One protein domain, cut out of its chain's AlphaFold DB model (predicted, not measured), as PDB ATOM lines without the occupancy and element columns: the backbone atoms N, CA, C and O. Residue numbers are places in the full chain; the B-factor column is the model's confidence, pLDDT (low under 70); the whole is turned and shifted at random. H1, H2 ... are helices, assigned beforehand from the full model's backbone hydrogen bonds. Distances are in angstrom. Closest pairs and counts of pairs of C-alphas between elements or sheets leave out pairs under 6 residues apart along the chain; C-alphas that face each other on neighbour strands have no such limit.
ATOM      1  N   THR A   5       4.687 -24.391  45.670       86.81
ATOM      2  CA  THR A   5       5.796 -24.546  46.609       86.81
ATOM      3  C   THR A   5       5.734 -25.891  47.340       86.81
ATOM      4  O   THR A   5       6.765 -26.557  47.460       86.81
ATOM      5  N   ASP A   6       4.542 -26.346  47.735       91.12
ATOM      6  CA  ASP A   6       4.350 -27.663  48.361       91.12
ATOM      7  C   ASP A   6       4.713 -28.800  47.406       91.12
ATOM      8  O   ASP A   6       5.390 -29.747  47.799       91.12
ATOM      9  N   LEU A   7       4.319 -28.691  46.132       93.56
ATOM     10  CA  LEU A   7       4.659 -29.685  45.108       93.56
ATOM     11  C   LEU A   7       6.174 -29.743  44.850       93.56
ATOM     12  O   LEU A   7       6.743 -30.828  44.736       93.56
ATOM     13  N   LEU A   8       6.851 -28.591  44.812       93.75
ATOM     14  CA  LEU A   8       8.311 -28.539  44.674       93.75
ATOM     15  C   LEU A   8       9.025 -29.143  45.890       93.75
ATOM     16  O   LEU A   8       9.995 -29.881  45.712       93.75
ATOM     17  N   ARG A   9       8.549 -28.856  47.109       94.12
ATOM     18  CA  ARG A   9       9.090 -29.436  48.350       94.12
ATOM     19  C   ARG A   9       8.885 -30.945  48.407       94.12
ATOM     20  O   ARG A   9       9.844 -31.653  48.709       94.12
ATOM     21  N   LEU A  10       7.693 -31.431  48.049       96.94
ATOM     22  CA  LEU A  10       7.403 -32.863  47.956       96.94
ATOM     23  C   LEU A  10       8.397 -33.543  47.015       96.94
ATOM     24  O   LEU A  10       9.108 -34.458  47.420       96.94
ATOM     25  N   ARG A  11       8.520 -33.038  45.784       98.00
ATOM     26  CA  ARG A  11       9.456 -33.585  44.801       98.00
ATOM     27  C   ARG A  11      10.903 -33.547  45.281       98.00
ATOM     28  O   ARG A  11      11.635 -34.511  45.083       98.00
ATOM     29  N   TRP A  12      11.324 -32.465  45.937       97.94
ATOM     30  CA  TRP A  12      12.670 -32.345  46.501       97.94
ATOM     31  C   TRP A  12      12.943 -33.400  47.576       97.94
ATOM     32  O   TRP A  12      13.960 -34.092  47.506       97.94
ATOM     33  N   ARG A  13      12.018 -33.581  48.524       98.06
ATOM     34  CA  ARG A  13      12.128 -34.604  49.570       98.06
ATOM     35  C   ARG A  13      12.115 -36.018  49.002       98.06
ATOM     36  O   ARG A  13      12.954 -36.831  49.376       98.06
ATOM     37  N   VAL A  14      11.217 -36.308  48.065       98.31
ATOM     38  CA  VAL A  14      11.119 -37.638  47.453       98.31
ATOM     39  C   VAL A  14      12.342 -37.939  46.581       98.31
ATOM     40  O   VAL A  14      12.811 -39.073  46.567       98.31
ATOM     41  N   ALA A  15      12.941 -36.936  45.931       98.25
ATOM     42  CA  ALA A  15      14.206 -37.107  45.216       98.25
ATOM     43  C   ALA A  15      15.367 -37.442  46.168       98.25
ATOM     44  O   ALA A  15      16.154 -38.342  45.872       98.25
ATOM     45  N   GLN A  16      15.451 -36.782  47.331       98.44
ATOM     46  CA  GLN A  16      16.417 -37.143  48.380       98.44
ATOM     47  C   GLN A  16      16.177 -38.555  48.910       98.44
ATOM     48  O   GLN A  16      17.125 -39.313  49.095       98.44
ATOM     49  N   TRP A  17      14.912 -38.917  49.130       98.31
ATOM     50  CA  TRP A  17      14.540 -40.250  49.582       98.31
ATOM     51  C   TRP A  17      14.944 -41.317  48.559       98.31
ATOM     52  O   TRP A  17      15.557 -42.318  48.926       98.31
ATOM     53  N   PHE A  18      14.685 -41.080  47.272       98.12
ATOM     54  CA  PHE A  18      15.090 -41.983  46.199       98.12
ATOM     55  C   PHE A  18      16.615 -42.113  46.099       98.12
ATOM     56  O   PHE A  18      17.121 -43.219  45.910       98.12
ATOM     57  N   LEU A  19      17.355 -41.017  46.278       97.81
ATOM     58  CA  LEU A  19      18.814 -41.060  46.299       97.81
ATOM     59  C   LEU A  19      19.328 -41.901  47.474       97.81
ATOM     60  O   LEU A  19      20.129 -42.799  47.253       97.81
ATOM     61  N   ALA A  20      18.808 -41.675  48.685       97.81
ATOM     62  CA  ALA A  20      19.188 -42.442  49.872       97.81
ATOM     63  C   ALA A  20      18.912 -43.946  49.699       97.81
ATOM     64  O   ALA A  20      19.770 -44.770  49.995       97.81
ATOM     65  N   LEU A  21      17.751 -44.316  49.145       96.56
ATOM     66  CA  LEU A  21      17.445 -45.715  48.830       96.56
ATOM     67  C   LEU A  21      18.401 -46.304  47.783       96.56
ATOM     68  O   LEU A  21      18.788 -47.463  47.898       96.56
ATOM     69  N   SER A  22      18.770 -45.516  46.771       94.25
ATOM     70  CA  SER A  22      19.685 -45.947  45.704       94.25
ATOM     71  C   SER A  22      21.120 -46.125  46.204       94.25
ATOM     72  O   SER A  22      21.833 -46.987  45.699       94.25
ATOM     73  N   ASP A  23      21.519 -45.334  47.202       96.00
ATOM     74  CA  ASP A  23      22.826 -45.405  47.859       96.00
ATOM     75  C   ASP A  23      22.863 -46.464  48.987       96.00
ATOM     76  O   ASP A  23      23.924 -46.741  49.534       96.00
ATOM     77  N   GLY A  24      21.728 -47.098  49.319       96.56
ATOM     78  CA  GLY A  24      21.627 -48.089  50.401       96.56
ATOM     79  C   GLY A  24      21.548 -47.486  51.812       96.56
ATOM     80  O   GLY A  24      21.606 -48.213  52.801       96.56
ATOM     81  N   GLU A  25      21.360 -46.172  51.915       97.75
ATOM     82  CA  GLU A  25      21.334 -45.396  53.157       97.75
ATOM     83  C   GLU A  25      19.948 -45.464  53.825       97.75
ATOM     84  O   GLU A  25      19.150 -44.518  53.802       97.75
ATOM     85  N   VAL A  26      19.625 -46.621  54.413       96.50
ATOM     86  CA  VAL A  26      18.291 -46.914  54.979       96.50
ATOM     87  C   VAL A  26      17.909 -45.952  56.113       96.50
ATOM     88  O   VAL A  26      16.766 -45.488  56.165       96.50
ATOM     89  N   ASP A  27      18.852 -45.594  56.987       97.88
ATOM     90  CA  ASP A  27      18.595 -44.677  58.107       97.88
ATOM     91  C   ASP A  27      18.275 -43.259  57.624       97.88
ATOM     92  O   ASP A  27      17.353 -42.604  58.127       97.88
ATOM     93  N   GLN A  28      18.989 -42.800  56.592       97.31
ATOM     94  CA  GLN A  28      18.719 -41.519  55.953       97.31
ATOM     95  C   GLN A  28      17.347 -41.531  55.276       97.31
ATOM     96  O   GLN A  28      16.558 -40.603  55.471       97.31
ATOM     97  N   ALA A  29      17.023 -42.598  54.542       97.75
ATOM     98  CA  ALA A  29      15.724 -42.762  53.903       97.75
ATOM     99  C   ALA A  29      14.573 -42.707  54.927       97.75
ATOM    100  O   ALA A  29      13.598 -41.979  54.726       97.75
ATOM    101  N   ALA A  30      14.705 -43.403  56.060       97.50
ATOM    102  CA  ALA A  30      13.719 -43.372  57.138       97.50
ATOM    103  C   ALA A  30      13.584 -41.977  57.774       97.50
ATOM    104  O   ALA A  30      12.475 -41.537  58.085       97.50
ATOM    105  N   SER A  31      14.699 -41.261  57.946       97.81
ATOM    106  CA  SER A  31      14.702 -39.886  58.456       97.81
ATOM    107  C   SER A  31      13.948 -38.926  57.529       97.81
ATOM    108  O   SER A  31      13.122 -38.140  57.994       97.81
ATOM    109  N   ILE A  32      14.152 -39.044  56.213       97.56
ATOM    110  CA  ILE A  32      13.461 -38.215  55.216       97.56
ATOM    111  C   ILE A  32      11.954 -38.487  55.228       97.56
ATOM    112  O   ILE A  32      11.168 -37.542  55.211       97.56
ATOM    113  N   VAL A  33      11.531 -39.752  55.330       97.38
ATOM    114  CA  VAL A  33      10.103 -40.103  55.442       97.38
ATOM    115  C   VAL A  33       9.468 -39.482  56.688       97.38
ATOM    116  O   VAL A  33       8.379 -38.914  56.600       97.38
ATOM    117  N   ARG A  34      10.153 -39.521  57.839       97.06
ATOM    118  CA  ARG A  34       9.670 -38.853  59.060       97.06
ATOM    119  C   ARG A  34       9.555 -37.339  58.878       97.06
ATOM    120  O   ARG A  34       8.544 -36.766  59.273       97.06
ATOM    121  N   ALA A  35      10.547 -36.706  58.251       96.12
ATOM    122  CA  ALA A  35      10.520 -35.272  57.967       96.12
ATOM    123  C   ALA A  35       9.340 -34.887  57.059       96.12
ATOM    124  O   ALA A  35       8.614 -33.950  57.373       96.12
ATOM    125  N   MET A  36       9.083 -35.655  55.994       96.69
ATOM    126  CA  MET A  36       7.925 -35.434  55.118       96.69
ATOM    127  C   MET A  36       6.586 -35.567  55.859       96.69
ATOM    128  O   MET A  36       5.638 -34.853  55.543       96.69
ATOM    129  N   GLY A  37       6.508 -36.449  56.862       95.44
ATOM    130  CA  GLY A  37       5.338 -36.560  57.737       95.44
ATOM    131  C   GLY A  37       5.104 -35.304  58.584       95.44
ATOM    132  O   GLY A  37       3.971 -34.841  58.681       95.44
ATOM    133  N   VAL A  38       6.167 -34.712  59.141       95.38
ATOM    134  CA  VAL A  38       6.099 -33.423  59.865       95.38
ATOM    135  C   VAL A  38       5.696 -32.277  58.929       95.38
ATOM    136  O   VAL A  38       4.957 -31.384  59.332       95.38
ATOM    137  N   GLU A  39       6.128 -32.324  57.670       91.31
ATOM    138  CA  GLU A  39       5.766 -31.358  56.621       91.31
ATOM    139  C   GLU A  39       4.330 -31.535  56.088       91.31
ATOM    140  O   GLU A  39       3.881 -30.748  55.257       91.31
ATOM    141  N   GLY A  40       3.590 -32.543  56.565       95.38
ATOM    142  CA  GLY A  40       2.188 -32.766  56.210       95.38
ATOM    143  C   GLY A  40       1.969 -33.494  54.882       95.38
ATOM    144  O   GLY A  40       0.847 -33.510  54.370       95.38
ATOM    145  N   PHE A  41       3.002 -34.118  54.308       96.12
ATOM    146  CA  PHE A  41       2.839 -34.949  53.118       96.12
ATOM    147  C   PHE A  41       2.248 -36.311  53.481       96.12
ATOM    148  O   PHE A  41       2.680 -36.968  54.430       96.12
ATOM    149  N   THR A  42       1.260 -36.764  52.709       96.00
ATOM    150  CA  THR A  42       0.661 -38.084  52.924       96.00
ATOM    151  C   THR A  42       1.527 -39.170  52.301       96.00
ATOM    152  O   THR A  42       2.276 -38.933  51.354       96.00
ATOM    153  N   ARG A  43       1.386 -40.408  52.784       95.38
ATOM    154  CA  ARG A  43       2.076 -41.557  52.184       95.38
ATOM    155  C   ARG A  43       1.739 -41.724  50.697       95.38
ATOM    156  O   ARG A  43       2.624 -42.077  49.927       95.38
ATOM    157  N   THR A  44       0.492 -41.464  50.305       97.00
ATOM    158  CA  THR A  44       0.056 -41.533  48.902       97.00
ATOM    159  C   THR A  44       0.836 -40.543  48.044       97.00
ATOM    160  O   THR A  44       1.438 -40.948  47.057       97.00
ATOM    161  N   ASP A  45       0.952 -39.289  48.492       95.50
ATOM    162  CA  ASP A  45       1.722 -38.263  47.778       95.50
ATOM    163  C   ASP A  45       3.186 -38.658  47.573       95.50
ATOM    164  O   ASP A  45       3.755 -38.446  46.505       95.50
ATOM    165  N   MET A  46       3.801 -39.238  48.609       96.94
ATOM    166  CA  MET A  46       5.190 -39.686  48.551       96.94
ATOM    167  C   MET A  46       5.377 -40.804  47.520       96.94
ATOM    168  O   MET A  46       6.363 -40.799  46.787       96.94
ATOM    169  N   LEU A  47       4.454 -41.772  47.475       97.62
ATOM    170  CA  LEU A  47       4.530 -42.918  46.563       97.62
ATOM    171  C   LEU A  47       4.255 -42.518  45.111       97.62
ATOM    172  O   LEU A  47       4.969 -42.981  44.219       97.62
ATOM    173  N   ASP A  48       3.278 -41.643  44.883       97.94
ATOM    174  CA  ASP A  48       2.952 -41.134  43.551       97.94
ATOM    175  C   ASP A  48       4.133 -40.344  42.973       97.94
ATOM    176  O   ASP A  48       4.594 -40.617  41.861       97.94
ATOM    177  N   GLU A  49       4.708 -39.429  43.758       98.19
ATOM    178  CA  GLU A  49       5.880 -38.666  43.327       98.19
ATOM    179  C   GLU A  49       7.110 -39.569  43.142       98.19
ATOM    180  O   GLU A  49       7.906 -39.371  42.219       98.19
ATOM    181  N   PHE A  50       7.260 -40.611  43.968       98.19
ATOM    182  CA  PHE A  50       8.345 -41.579  43.815       98.19
ATOM    183  C   PHE A  50       8.222 -42.345  42.496       98.19
ATOM    184  O   PHE A  50       9.224 -42.543  41.809       98.19
ATOM    185  N   ALA A  51       7.008 -42.744  42.105       98.06
ATOM    186  CA  ALA A  51       6.769 -43.405  40.826       98.06
ATOM    187  C   ALA A  51       7.165 -42.506  39.640       98.06
ATOM    188  O   ALA A  51       7.841 -42.974  38.719       98.06
ATOM    189  N   LEU A  52       6.830 -41.211  39.696       97.94
ATOM    190  CA  LEU A  52       7.224 -40.228  38.679       97.94
ATOM    191  C   LEU A  52       8.749 -40.064  38.599       97.94
ATOM    192  O   LEU A  52       9.334 -40.137  37.514       97.94
ATOM    193  N   LEU A  53       9.414 -39.884  39.742       97.25
ATOM    194  CA  LEU A  53      10.871 -39.756  39.804       97.25
ATOM    195  C   LEU A  53      11.579 -41.031  39.338       97.25
ATOM    196  O   LEU A  53      12.553 -40.950  38.588       97.25
ATOM    197  N   ARG A  54      11.074 -42.209  39.711       97.19
ATOM    198  CA  ARG A  54      11.614 -43.497  39.266       97.19
ATOM    199  C   ARG A  54      11.466 -43.679  37.758       97.19
ATOM    200  O   ARG A  54      12.417 -44.130  37.125       97.19
ATOM    201  N   ALA A  55      10.330 -43.306  37.167       97.38
ATOM    202  CA  ALA A  55      10.150 -43.354  35.716       97.38
ATOM    203  C   ALA A  55      11.162 -42.448  34.988       97.38
ATOM    204  O   ALA A  55      11.751 -42.842  33.980       97.38
ATOM    205  N   GLN A  56      11.422 -41.256  35.532       97.06
ATOM    206  CA  GLN A  56      12.320 -40.276  34.923       97.06
ATOM    207  C   GLN A  56      13.813 -40.579  35.125       97.06
ATOM    208  O   GLN A  56      14.609 -40.363  34.209       97.06
ATOM    209  N   PHE A  57      14.208 -41.050  36.311       96.44
ATOM    210  CA  PHE A  57      15.612 -41.165  36.718       96.44
ATOM    211  C   PHE A  57      16.072 -42.593  37.015       96.44
ATOM    212  O   PHE A  57      17.273 -42.817  37.085       96.44
ATOM    213  N   GLY A  58      15.175 -43.575  37.142       92.88
ATOM    214  CA  GLY A  58      15.539 -44.939  37.552       92.88
ATOM    215  C   GLY A  58      16.439 -45.698  36.575       92.88
ATOM    216  O   GLY A  58      17.087 -46.658  36.972       92.88
ATOM    217  N   HIS A  59      16.511 -45.261  35.318       93.75
ATOM    218  CA  HIS A  59      17.420 -45.793  34.297       93.75
ATOM    219  C   HIS A  59      18.679 -44.928  34.101       93.75
ATOM    220  O   HIS A  59      19.509 -45.227  33.245       93.75
ATOM    221  N   ARG A  60      18.800 -43.809  34.825       94.00
ATOM    222  CA  ARG A  60      19.873 -42.824  34.650       94.00
ATOM    223  C   ARG A  60      20.967 -43.014  35.690       94.00
ATOM    224  O   ARG A  60      20.768 -43.615  36.740       94.00
ATOM    225  N   GLN A  61      22.129 -42.434  35.410       93.00
ATOM    226  CA  GLN A  61      23.205 -42.371  36.390       93.00
ATOM    227  C   GLN A  61      22.829 -41.470  37.573       93.00
ATOM    228  O   GLN A  61      22.200 -40.421  37.408       93.00
ATOM    229  N   ARG A  62      23.315 -41.849  38.759       94.25
ATOM    230  CA  ARG A  62      23.095 -41.175  40.049       94.25
ATOM    231  C   ARG A  62      23.245 -39.650  40.003       94.25
ATOM    232  O   ARG A  62      22.444 -38.932  40.598       94.25
ATOM    233  N   HIS A  63      24.248 -39.138  39.289       95.56
ATOM    234  CA  HIS A  63      24.542 -37.702  39.251       95.56
ATOM    235  C   HIS A  63      23.385 -36.860  38.678       95.56
ATOM    236  O   HIS A  63      23.233 -35.701  39.057       95.56
ATOM    237  N   HIS A  64      22.525 -37.433  37.826       96.38
ATOM    238  CA  HIS A  64      21.337 -36.737  37.325       96.38
ATOM    239  C   HIS A  64      20.306 -36.476  38.430       96.38
ATOM    240  O   HIS A  64      19.693 -35.410  38.445       96.38
ATOM    241  N   LEU A  65      20.128 -37.419  39.360       95.88
ATOM    242  CA  LEU A  65      19.227 -37.244  40.499       95.88
ATOM    243  C   LEU A  65      19.785 -36.202  41.481       95.88
ATOM    244  O   LEU A  65      19.049 -35.344  41.957       95.88
ATOM    245  N   VAL A  66      21.103 -36.204  41.710       96.88
ATOM    246  CA  VAL A  66      21.791 -35.182  42.525       96.88
ATOM    247  C   VAL A  66      21.634 -33.777  41.925       96.88
ATOM    248  O   VAL A  66      21.356 -32.813  42.646       96.88
ATOM    249  N   ALA A  67      21.768 -33.652  40.602       97.06
ATOM    250  CA  ALA A  67      21.554 -32.389  39.900       97.06
ATOM    251  C   ALA A  67      20.101 -31.899  40.034       97.06
ATOM    252  O   ALA A  67      19.874 -30.715  40.280       97.06
ATOM    253  N   GLU A  68      19.120 -32.803  39.946       96.56
ATOM    254  CA  GLU A  68      17.706 -32.471  40.152       96.56
ATOM    255  C   GLU A  68      17.433 -31.985  41.581       96.56
ATOM    256  O   GLU A  68      16.775 -30.960  41.760       96.56
ATOM    257  N   ILE A  69      17.988 -32.647  42.603       97.44
ATOM    258  CA  ILE A  69      17.874 -32.205  44.004       97.44
ATOM    259  C   ILE A  69      18.424 -30.782  44.167       97.44
ATOM    260  O   ILE A  69      17.783 -29.939  44.796       97.44
ATOM    261  N   SER A  70      19.579 -30.497  43.563       95.75
ATOM    262  CA  SER A  70      20.214 -29.173  43.616       95.75
ATOM    263  C   SER A  70      19.368 -28.108  42.909       95.75
ATOM    264  O   SER A  70      19.157 -27.019  43.445       95.75
ATOM    265  N   ARG A  71      18.812 -28.432  41.735       95.50
ATOM    266  CA  ARG A  71      17.915 -27.548  40.975       95.50
ATOM    267  C   ARG A  71      16.626 -27.239  41.743       95.50
ATOM    268  O   ARG A  71      16.174 -26.091  41.762       95.50
ATOM    269  N   LEU A  72      16.029 -28.250  42.371       95.19
ATOM    270  CA  LEU A  72      14.824 -28.103  43.186       95.19
ATOM    271  C   LEU A  72      15.098 -27.240  44.419       95.19
ATOM    272  O   LEU A  72      14.329 -26.320  44.685       95.19
ATOM    273  N   TRP A  73      16.224 -27.458  45.106       93.19
ATOM    274  CA  TRP A  73      16.643 -26.596  46.211       93.19
ATOM    275  C   TRP A  73      16.819 -25.142  45.768       93.19
ATOM    276  O   TRP A  73      16.282 -24.237  46.404       93.19
ATOM    277  N   GLY A  74      17.487 -24.904  44.636       90.38
ATOM    278  CA  GLY A  74      17.591 -23.568  44.045       90.38
ATOM    279  C   GLY A  74      16.217 -22.947  43.786       90.38
ATOM    280  O   GLY A  74      15.978 -21.800  44.132       90.38
ATOM    281  N   SER A  75      15.270 -23.729  43.269       88.81
ATOM    282  CA  SER A  75      13.910 -23.260  42.967       88.81
ATOM    283  C   SER A  75      13.079 -22.941  44.213       88.81
ATOM    284  O   SER A  75      12.274 -22.013  44.180       88.81
ATOM    285  N   ILE A  76      13.246 -23.712  45.291       88.06
ATOM    286  CA  ILE A  76      12.554 -23.508  46.572       88.06
ATOM    287  C   ILE A  76      13.170 -22.322  47.307       88.06
ATOM    288  O   ILE A  76      12.451 -21.424  47.739       88.06
ATOM    289  N   SER A  77      14.500 -22.301  47.409       85.62
ATOM    290  CA  SER A  77      15.233 -21.265  48.130       85.62
ATOM    291  C   SER A  77      15.023 -19.888  47.525       85.62
ATOM    292  O   SER A  77      15.068 -18.933  48.280       85.62
ATOM    293  N   VAL A  78      14.744 -19.770  46.216       86.50
ATOM    294  CA  VAL A  78      14.486 -18.479  45.558       86.50
ATOM    295  C   VAL A  78      13.023 -17.999  45.598       86.50
ATOM    296  O   VAL A  78      12.726 -16.952  45.021       86.50
ATOM    297  N   ARG A  79      12.103 -18.677  46.294       86.44
ATOM    298  CA  ARG A  79      10.692 -18.250  46.403       86.44
ATOM    299  C   ARG A  79      10.414 -17.447  47.672       86.44
ATOM    300  O   ARG A  79      10.973 -17.725  48.725       86.44
ATOM    301  N   CYS A  80       9.553 -16.438  47.554       86.94
ATOM    302  CA  CYS A  80       9.027 -15.677  48.685       86.94
ATOM    303  C   CYS A  80       8.079 -16.546  49.519       86.94
ATOM    304  O   CYS A  80       7.149 -17.129  48.964       86.94
ATOM    305  N   SER A  81       8.260 -16.578  50.838       85.06
ATOM    306  CA  SER A  81       7.396 -17.317  51.767       85.06
ATOM    307  C   SER A  81       5.966 -16.763  51.842       85.06
ATOM    308  O   SER A  81       5.045 -17.519  52.134       85.06
ATOM    309  N   ARG A  82       5.760 -15.473  51.529       85.88
ATOM    310  CA  ARG A  82       4.448 -14.798  51.600       85.88
ATOM    311  C   ARG A  82       3.652 -14.823  50.298       85.88
ATOM    312  O   ARG A  82       2.456 -15.080  50.321       85.88
ATOM    313  N   CYS A  83       4.287 -14.508  49.167       88.19
ATOM    314  CA  CYS A  83       3.594 -14.382  47.873       88.19
ATOM    315  C   CYS A  83       4.004 -15.428  46.831       88.19
ATOM    316  O   CYS A  83       3.579 -15.333  45.682       88.19
ATOM    317  N   GLU A  84       4.884 -16.368  47.185       87.12
ATOM    318  CA  GLU A  84       5.397 -17.447  46.323       87.12
ATOM    319  C   GLU A  84       6.130 -17.015  45.040       87.12
ATOM    320  O   GLU A  84       6.635 -17.865  44.296       87.12
ATOM    321  N   ARG A  85       6.258 -15.708  44.783       85.62
ATOM    322  CA  ARG A  85       7.035 -15.163  43.664       85.62
ATOM    323  C   ARG A  85       8.509 -15.521  43.827       85.62
ATOM    324  O   ARG A  85       9.052 -15.476  44.933       85.62
ATOM    325  N   GLN A  86       9.174 -15.835  42.719       85.25
ATOM    326  CA  GLN A  86      10.628 -15.950  42.721       85.25
ATOM    327  C   GLN A  86      11.250 -14.562  42.903       85.25
ATOM    328  O   GLN A  86      10.887 -13.617  42.208       85.25
ATOM    329  N   SER A  87      12.184 -14.443  43.839       85.06
ATOM    330  CA  SER A  87      12.949 -13.223  44.082       85.06
ATOM    331  C   SER A  87      14.348 -13.596  44.556       85.06
ATOM    332  O   SER A  87      14.464 -14.363  45.502       85.06
ATOM    333  N   PRO A  88      15.430 -13.067  43.974       83.06
ATOM    334  CA  PRO A  88      16.761 -13.241  44.549       83.06
ATOM    335  C   PRO A  88      16.968 -12.382  45.810       83.06
ATOM    336  O   PRO A  88      17.829 -12.697  46.622       83.06
ATOM    337  N   TYR A  89      16.156 -11.338  45.998       86.69
ATOM    338  CA  TYR A  89      16.240 -10.411  47.127       86.69
ATOM    339  C   TYR A  89      15.141 -10.716  48.149       86.69
ATOM    340  O   TYR A  89      13.946 -10.563  47.851       86.69
ATOM    341  N   ARG A  90      15.548 -11.174  49.336       85.50
ATOM    342  CA  ARG A  90      14.684 -11.519  50.470       85.50
ATOM    343  C   ARG A  90      15.346 -11.165  51.798       85.50
ATOM    344  O   ARG A  90      16.570 -11.069  51.853       85.50
ATOM    345  N   ASP A  91      14.532 -11.020  52.836       86.06
ATOM    346  CA  ASP A  91      14.989 -10.944  54.224       86.06
ATOM    347  C   ASP A  91      15.348 -12.329  54.809       86.06
ATOM    348  O   ASP A  91      15.343 -13.349  54.108       86.06
ATOM    349  N   SER A  92      15.685 -12.355  56.105       82.94
ATOM    350  CA  SER A  92      16.011 -13.577  56.855       82.94
ATOM    351  C   SER A  92      14.847 -14.562  56.967       82.94
ATOM    352  O   SER A  92      15.091 -15.760  57.101       82.94
ATOM    353  N   ASP A  93      13.609 -14.081  56.858       82.81
ATOM    354  CA  ASP A  93      12.384 -14.880  56.971       82.81
ATOM    355  C   ASP A  93      11.904 -15.405  55.606       82.81
ATOM    356  O   ASP A  93      10.875 -16.080  55.473       82.81
ATOM    357  N   GLY A  94      12.675 -15.122  54.555       83.62
ATOM    358  CA  GLY A  94      12.383 -15.566  53.208       83.62
ATOM    359  C   GLY A  94      11.260 -14.768  52.537       83.62
ATOM    360  O   GLY A  94      10.702 -15.234  51.538       83.62
ATOM    361  N   VAL A  95      10.933 -13.572  53.023       86.81
ATOM    362  CA  VAL A  95       9.958 -12.667  52.407       86.81
ATOM    363  C   VAL A  95      10.672 -11.785  51.380       86.81
ATOM    364  O   VAL A  95      11.770 -11.285  51.609       86.81
ATOM    365  N   CYS A  96      10.095 -11.623  50.186       90.69
ATOM    366  CA  CYS A  96      10.686 -10.764  49.159       90.69
ATOM    367  C   CYS A  96      10.490  -9.282  49.483       90.69
ATOM    368  O   CYS A  96       9.472  -8.893  50.046       90.69
ATOM    369  N   TRP A  97      11.430  -8.450  49.029       88.69
ATOM    370  CA  TRP A  97      11.414  -7.003  49.262       88.69
ATOM    371  C   TRP A  97      10.088  -6.320  48.875       88.69
ATOM    372  O   TRP A  97       9.645  -5.422  49.579       88.69
ATOM    373  N   LEU A  98       9.417  -6.777  47.805       87.50
ATOM    374  CA  LEU A  98       8.099  -6.265  47.398       87.50
ATOM    375  C   LEU A  98       7.052  -6.451  48.499       87.50
ATOM    376  O   LEU A  98       6.317  -5.528  48.814       87.50
ATOM    377  N   CYS A  99       7.019  -7.634  49.112       89.12
ATOM    378  CA  CYS A  99       6.094  -7.928  50.199       89.12
ATOM    379  C   CYS A  99       6.410  -7.155  51.481       89.12
ATOM    380  O   CYS A  99       5.491  -6.893  52.243       89.12
ATOM    381  N   VAL A 100       7.682  -6.821  51.717       87.06
ATOM    382  CA  VAL A 100       8.097  -5.995  52.861       87.06
ATOM    383  C   VAL A 100       7.656  -4.541  52.663       87.06
ATOM    384  O   VAL A 100       7.166  -3.918  53.593       87.06
ATOM    385  N   LEU A 101       7.783  -3.994  51.447       85.81
ATOM    386  CA  LEU A 101       7.362  -2.618  51.146       85.81
ATOM    387  C   LEU A 101       5.841  -2.423  51.129       85.81
ATOM    388  O   LEU A 101       5.365  -1.316  51.359       85.81
ATOM    389  N   GLU A 102       5.089  -3.472  50.802       85.00
ATOM    390  CA  GLU A 102       3.621  -3.455  50.764       85.00
ATOM    391  C   GLU A 102       2.985  -3.570  52.168       85.00
ATOM    392  O   GLU A 102       1.763  -3.487  52.290       85.00
ATOM    393  N   GLU A 103       3.778  -3.765  53.226       74.56
ATOM    394  CA  GLU A 103       3.285  -3.921  54.594       74.56
ATOM    395  C   GLU A 103       3.039  -2.543  55.245       74.56
ATOM    396  O   GLU A 103       3.982  -1.762  55.394       74.56
TER     397      GLU A 103
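What this domain is: This is residues 5 to 103 of the 105 residues of an uncharacterized protein of Mycolicibacterium murale (UniProt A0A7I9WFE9). A small cluster of four helices is built round H1: H2 and H4 pack along two sides of it, nearly side by side with it, and H3 crosses it steeply. Beyond the end of H4 a looping stretch with no named element, residues 78 to 96, leads away from the cluster to the short H5, whose centre is the farthest of the five from the mean of the C-alphas, at 25.1 A. The printed part has 99 residues with five named helices, H1 to H5 in order, and no named strand; the class is all helix. It is only just loose, close to compact, with a radius of gyration of the C-alphas of 15.3 A, and elongated, spanning 47 by 27 by 21 A.

How they stand to each other: Begin at the hub, H1, residues 5 to 23. It touches H2, residues 26 to 38, at a shallow tilt of 15 degrees, opposite ways, a helical hairpin; look at the closest C-alphas, Trp 17 and Ala 29, 5.1 A apart. H4, residues 62 to 77, touches H1 at a shallow tilt of 26 degrees, opposite ways, closest at the C-alphas of Trp 12 and Ile 69, 5.8 A. H3, residues 43 to 57, touches residues 10 to 18 of H1 alone, at a steep tilt of 66 degrees, closest at the C-alphas of Val 14 and Phe 50, 6.0 A. H2 and H3 are near each other. H5, residues 97 to 101, touches no helix. In H1, H2, H3, H4 and H5 every O i to N i+4 pair is within hydrogen-bond range.

Where its parts are: Find C-alpha 5 at (5.796, -24.546, 46.609); from there H1 runs 27.0 A to C-alpha 23. H2 measures 18.8 A, H3 20.6 A, H4 22.9 A and H5 6.3 A, ending at C-alpha 101, (7.362, -2.618, 51.146).

The domain as a whole: The C-alphas farthest apart, His 59 and Glu 103, are 48.6 A apart. The printed part has no cut; the link from H4 to H5 is long, the others tight. No printed residue is under 70 in pLDDT.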